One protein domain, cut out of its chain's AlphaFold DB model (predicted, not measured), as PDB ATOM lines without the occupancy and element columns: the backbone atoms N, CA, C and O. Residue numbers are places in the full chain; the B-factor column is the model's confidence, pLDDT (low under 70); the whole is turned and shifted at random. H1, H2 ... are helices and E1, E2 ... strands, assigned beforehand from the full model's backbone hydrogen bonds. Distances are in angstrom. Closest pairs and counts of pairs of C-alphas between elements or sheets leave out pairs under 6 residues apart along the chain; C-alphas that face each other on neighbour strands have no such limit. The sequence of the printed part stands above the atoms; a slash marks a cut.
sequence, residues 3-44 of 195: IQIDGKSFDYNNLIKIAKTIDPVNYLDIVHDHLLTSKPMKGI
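Overview. This is residues 3 to 44 of the 195 residues of an uncharacterized protein of Chryseobacterium sp. AG363 (UniProt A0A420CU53). A small two-strand hairpin, E1 and E2, makes one end of an elongated domain, and from it the chain runs directly into the helix H1, which meets H2 in a V near the end of H1 and the start of H2. H2 folds back toward the hairpin, and the very short helix H3 packs on H2. The printed part has 42 residues, with two named strands and then three named helices along the chain; the sheet has the order E1 - E2, antiparallel, and the class is mixed, helices and strands. The whole is compact, with a radius of gyration of the C-alphas of 9.6 A, and spans 29 by 18 by 12 A.

Along the chain. Strand E1 is residues 3 to 5, 6.5 A long, with C-alpha 3 at (25.319, 21.354, -21.810). Strand E2, residues 8 to 11, measures 10.2 A. H1, residues 12 to 22, and H2, residues 27 to 37, each measure 15.3 A; C-alpha 22 is at (44.605, 19.798, -29.434). H3, residues 41 to 44, measures 5.3 A and ends with C-alpha 44 at (41.818, 29.432, -29.406).

Arrangement. E1 and E2 form a hairpin, antiparallel at 151 degrees between their directions. N 3 and O 10 are 2.9 A apart and N 8 and O 5 are 3.0 A apart, both within hydrogen-bond range. The closest C-alphas of E1 and H2, those of Ile 5 and Leu 35, are 7.4 A apart. E2 and H2 are only just apart, 8.1 A at the closest. H1 and H2 touch, with the C-alphas of Ala 19 and Tyr 27 closest at 4.8 A. Their lines stand at a steep tilt of 63 degrees, opposite ways. H2 and H3 touch, closest at the C-alphas of His 34 and Met 41, 5.8 A. H1 and H3 are close but not clearly touching, with the C-alphas of Ile 22 and Lys 42 closest at 6.9 A. In H1 and H2 every O i to N i+4 pair is within hydrogen-bond range; H3 is too short for such a pair, and its one O i to N i+3 pair is within range.

Size, cuts and confidence. The two C-alphas farthest apart, those of Gly 7 and Val 25, are 29.2 A apart. The printed part has no cut, and its four links are tight. The mean pLDDT of the printed part is 82.4, and residues 43 to 44 are under 70.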
ATOM      1  N   ILE A   3      25.363  20.059 -22.478       77.50
ATOM      2  CA  ILE A   3      25.319  21.354 -21.810       77.50
ATOM      3  C   ILE A   3      24.600  22.323 -22.736       77.50
ATOM      4  O   ILE A   3      24.931  22.430 -23.918       77.50
ATOM      5  N   GLN A   4      23.616  23.029 -22.186       76.50
ATOM      6  CA  GLN A   4      22.897  24.077 -22.894       76.50
ATOM      7  C   GLN A   4      23.436  25.445 -22.488       76.50
ATOM      8  O   GLN A   4      23.418  25.796 -21.310       76.50
ATOM      9  N   ILE A   5      23.904  26.212 -23.469       72.62
ATOM     10  CA  ILE A   5      24.352  27.600 -23.297       72.62
ATOM     11  C   ILE A   5      23.697  28.417 -24.409       72.62
ATOM     12  O   ILE A   5      23.767  28.038 -25.578       72.62
ATOM     13  N   ASP A   6      22.997  29.492 -24.040       73.06
ATOM     14  CA  ASP A   6      22.278  30.390 -24.959       73.06
ATOM     15  C   ASP A   6      21.362  29.668 -25.969       73.06
ATOM     16  O   ASP A   6      21.295  30.006 -27.151       73.06
ATOM     17  N   GLY A   7      20.665  28.622 -25.509       76.06
ATOM     18  CA  GLY A   7      19.729  27.842 -26.327       76.06
ATOM     19  C   GLY A   7      20.383  26.876 -27.324       76.06
ATOM     20  O   GLY A   7      19.674  26.218 -28.082       76.06
ATOM     21  N   LYS A   8      21.716  26.749 -27.321       76.94
ATOM     22  CA  LYS A   8      22.460  25.758 -28.110       76.94
ATOM     23  C   LYS A   8      22.878  24.592 -27.223       76.94
ATOM     24  O   LYS A   8      23.405  24.798 -26.133       76.94
ATOM     25  N   SER A   9      22.639  23.370 -27.698       81.50
ATOM     26  CA  SER A   9      23.060  22.142 -27.020       81.50
ATOM     27  C   SER A   9      24.436  21.711 -27.519       81.50
ATOM     28  O   SER A   9      24.649  21.606 -28.729       81.50
ATOM     29  N   PHE A  10      25.355  21.451 -26.594       82.12
ATOM     30  CA  PHE A  10      26.706  20.988 -26.884       82.12
ATOM     31  C   PHE A  10      26.984  19.665 -26.170       82.12
ATOM     32  O   PHE A  10      26.785  19.557 -24.959       82.12
ATOM     33  N   ASP A  11      27.521  18.678 -26.892       89.38
ATOM     34  CA  ASP A  11      28.013  17.436 -26.285       89.38
ATOM     35  C   ASP A  11      29.387  17.674 -25.647       89.38
ATOM     36  O   ASP A  11      30.441  17.578 -26.286       89.38
ATOM     37  N   TYR A  12      29.371  17.983 -24.353       86.38
ATOM     38  CA  TYR A  12      30.562  18.346 -23.592       86.38
ATOM     39  C   TYR A  12      31.618  17.236 -23.553       86.38
ATOM     40  O   TYR A  12      32.820  17.507 -23.580       86.38
ATOM     41  N   ASN A  13      31.194  15.970 -23.554       87.38
ATOM     42  CA  ASN A  13      32.121  14.841 -23.512       87.38
ATOM     43  C   ASN A  13      32.885  14.708 -24.830       87.38
ATOM     44  O   ASN A  13      34.078  14.393 -24.827       87.38
ATOM     45  N   ASN A  14      32.215  14.963 -25.953       90.56
ATOM     46  CA  ASN A  14      32.865  14.984 -27.256       90.56
ATOM     47  C   ASN A  14      33.813  16.188 -27.393       90.56
ATOM     48  O   ASN A  14      34.948  16.035 -27.845       90.56
ATOM     49  N   LEU A  15      33.399  17.361 -26.907       89.50
ATOM     50  CA  LEU A  15      34.237  18.563 -26.876       89.50
ATOM     51  C   LEU A  15      35.532  18.356 -26.074       89.50
ATOM     52  O   LEU A  15      36.607  18.712 -26.554       89.50
ATOM     53  N   ILE A  16      35.460  17.706 -24.908       89.81
ATOM     54  CA  ILE A  16      36.645  17.349 -24.113       89.81
ATOM     55  C   ILE A  16      37.582  16.418 -24.886       89.81
ATOM     56  O   ILE A  16      38.797  16.619 -24.860       89.81
ATOM     57  N   LYS A  17      37.050  15.396 -25.570       91.06
ATOM     58  CA  LYS A  17      37.877  14.470 -26.364       91.06
ATOM     59  C   LYS A  17      38.637  15.212 -27.457       91.06
ATOM     60  O   LYS A  17      39.836  14.997 -27.609       91.06
ATOM     61  N   ILE A  18      37.964  16.116 -28.165       88.81
ATOM     62  CA  ILE A  18      38.583  16.933 -29.212       88.81
ATOM     63  C   ILE A  18      39.640  17.861 -28.598       88.81
ATOM     64  O   ILE A  18      40.784  17.864 -29.049       88.81
ATOM     65  N   ALA A  19      39.318  18.585 -27.526       88.25
ATOM     66  CA  ALA A  19      40.255  19.507 -26.888       88.25
ATOM     67  C   ALA A  19      41.518  18.808 -26.350       88.25
ATOM     68  O   ALA A  19      42.618  19.312 -26.562       88.25
ATOM     69  N   LYS A  20      41.392  17.604 -25.773       88.88
ATOM     70  CA  LYS A  20      42.539  16.792 -25.319       88.88
ATOM     71  C   LYS A  20      43.501  16.404 -26.440       88.88
ATOM     72  O   LYS A  20      44.683  16.216 -26.178       88.88
ATOM     73  N   THR A  21      43.015  16.291 -27.679       88.44
ATOM     74  CA  THR A  21      43.885  16.044 -28.845       88.44
ATOM     75  C   THR A  21      44.583  17.311 -29.347       88.44
ATOM     76  O   THR A  21      45.616  17.217 -30.003       88.44
ATOM     77  N   ILE A  22      44.044  18.496 -29.038       84.75
ATOM     78  CA  ILE A  22      44.605  19.798 -29.434       84.75
ATOM     79  C   ILE A  22      45.671  20.271 -28.433       84.75
ATOM     80  O   ILE A  22      46.754  20.717 -28.843       84.75
ATOM     81  N   ASP A  23      45.354  20.193 -27.141       81.50
ATOM     82  CA  ASP A  23      46.254  20.484 -26.025       81.50
ATOM     83  C   ASP A  23      45.831  19.656 -24.795       81.50
ATOM     84  O   ASP A  23      44.817  19.965 -24.167       81.50
ATOM     85  N   PRO A  24      46.579  18.602 -24.430       83.00
ATOM     86  CA  PRO A  24      46.235  17.752 -23.297       83.00
ATOM     87  C   PRO A  24      46.408  18.440 -21.934       83.00
ATOM     88  O   PRO A  24      45.884  17.925 -20.948       83.00
ATOM     89  N   VAL A  25      47.118  19.571 -21.860       77.94
ATOM     90  CA  VAL A  25      47.359  20.311 -20.612       77.94
ATOM     91  C   VAL A  25      46.225  21.304 -20.360       77.94
ATOM     92  O   VAL A  25      45.641  21.297 -19.280       77.94
ATOM     93  N   ASN A  26      45.842  22.083 -21.375       81.44
ATOM     94  CA  ASN A  26      44.863  23.176 -21.245       81.44
ATOM     95  C   ASN A  26      43.501  22.865 -21.898       81.44
ATOM     96  O   ASN A  26      42.771  23.760 -22.327       81.44
ATOM     97  N   TYR A  27      43.138  21.584 -22.021       84.62
ATOM     98  CA  TYR A  27      41.920  21.165 -22.731       84.62
ATOM     99  C   TYR A  27      40.625  21.721 -22.122       84.62
ATOM    100  O   TYR A  27      39.659  21.923 -22.852       84.62
ATOM    101  N   LEU A  28      40.579  21.959 -20.807       83.81
ATOM    102  CA  LEU A  28      39.392  22.508 -20.145       83.81
ATOM    103  C   LEU A  28      39.144  23.964 -20.548       83.81
ATOM    104  O   LEU A  28      38.004  24.315 -20.854       83.81
ATOM    105  N   ASP A  29      40.204  24.766 -20.634       82.69
ATOM    106  CA  ASP A  29      40.119  26.173 -21.027       82.69
ATOM    107  C   ASP A  29      39.709  26.307 -22.499       82.69
ATOM    108  O   ASP A  29      38.813  27.083 -22.820       82.69
ATOM    109  N   ILE A  30      40.243  25.447 -23.380       84.56
ATOM    110  CA  ILE A  30      39.809  25.353 -24.787       84.56
ATOM    111  C   ILE A  30      38.301  25.099 -24.893       84.56
ATOM    112  O   ILE A  30      37.622  25.705 -25.725       84.56
ATOM    113  N   VAL A  31      37.772  24.168 -24.090       85.94
ATOM    114  CA  VAL A  31      36.341  23.836 -24.107       85.94
ATOM    115  C   VAL A  31      35.519  24.999 -23.569       85.94
ATOM    116  O   VAL A  31      34.515  25.355 -24.181       85.94
ATOM    117  N   HIS A  32      35.945  25.610 -22.469       82.75
ATOM    118  CA  HIS A  32      35.240  26.732 -21.862       82.75
ATOM    119  C   HIS A  32      35.181  27.948 -22.799       82.75
ATOM    120  O   HIS A  32      34.099  28.470 -23.062       82.75
ATOM    121  N   ASP A  33      36.306  28.329 -23.402       82.12
ATOM    122  CA  ASP A  33      36.366  29.445 -24.345       82.12
ATOM    123  C   ASP A  33      35.588  29.155 -25.630       82.12
ATOM    124  O   ASP A  33      34.937  30.051 -26.172       82.12
ATOM    125  N   HIS A  34      35.598  27.911 -26.119       85.06
ATOM    126  CA  HIS A  34      34.764  27.510 -27.252       85.06
ATOM    127  C   HIS A  34      33.277  27.683 -26.941       85.06
ATOM    128  O   HIS A  34      32.540  28.225 -27.763       85.06
ATOM    129  N   LEU A  35      32.845  27.262 -25.753       84.50
ATOM    130  CA  LEU A  35      31.459  27.383 -25.316       84.50
ATOM    131  C   LEU A  35      31.032  28.849 -25.148       84.50
ATOM    132  O   LEU A  35      29.944  29.213 -25.581       84.50
ATOM    133  N   LEU A  36      31.899  29.698 -24.586       81.94
ATOM    134  CA  LEU A  36      31.606  31.118 -24.364       81.94
ATOM    135  C   LEU A  36      31.674  31.965 -25.639       81.94
ATOM    136  O   LEU A  36      30.891  32.895 -25.815       81.94
ATOM    137  N   THR A  37      32.628  31.684 -26.528       81.38
ATOM    138  CA  THR A  37      32.898  32.537 -27.700       81.38
ATOM    139  C   THR A  37      32.349  31.973 -29.004       81.38
ATOM    140  O   THR A  37      32.332  32.678 -30.013       81.38
ATOM    141  N   SER A  38      31.936  30.699 -29.020       79.50
ATOM    142  CA  SER A  38      31.591  29.940 -30.232       79.50
ATOM    143  C   SER A  38      32.702  29.906 -31.301       79.50
ATOM    144  O   SER A  38      32.448  29.523 -32.444       79.50
ATOM    145  N   LYS A  39      33.945  30.293 -30.970       82.19
ATOM    146  CA  LYS A  39      35.093  30.258 -31.892       82.19
ATOM    147  C   LYS A  39      35.616  28.831 -32.070       82.19
ATOM    148  O   LYS A  39      35.554  28.046 -31.132       82.19
ATOM    149  N   PRO A  40      36.192  28.461 -33.226       82.94
ATOM    150  CA  PRO A  40      36.723  27.114 -33.431       82.94
ATOM    151  C   PRO A  40      37.902  26.817 -32.491       82.94
ATOM    152  O   PRO A  40      38.879  27.563 -32.473       82.94
ATOM    153  N   MET A  41      37.854  25.682 -31.784       80.88
ATOM    154  CA  MET A  41      38.840  25.277 -30.761       80.88
ATOM    155  C   MET A  41      40.304  25.345 -31.217       80.88
ATOM    156  O   MET A  41      41.181  25.722 -30.446       80.88
ATOM    157  N   LYS A  42      40.586  25.022 -32.486       76.75
ATOM    158  CA  LYS A  42      41.948  25.080 -33.048       76.75
ATOM    159  C   LYS A  42      42.527  26.500 -33.078       76.75
ATOM    160  O   LYS A  42      43.742  26.649 -33.010       76.75
ATOM    161  N   GLY A  43      41.676  27.521 -33.189       69.62
ATOM    162  CA  GLY A  43      42.084  28.928 -33.220       69.62
ATOM    163  C   GLY A  43      42.280  29.546 -31.837       69.62
ATOM    164  O   GLY A  43      42.961  30.556 -31.730       69.62
ATOM    165  N   ILE A  44      41.727  28.930 -30.786       67.75
ATOM    166  CA  ILE A  44      41.818  29.432 -29.406       67.75
ATOM    167  C   ILE A  44      43.204  29.123 -28.808       67.75
ATOM    168  O   ILE A  44      43.674  29.847 -27.938       67.75
TER     169      ILE A  44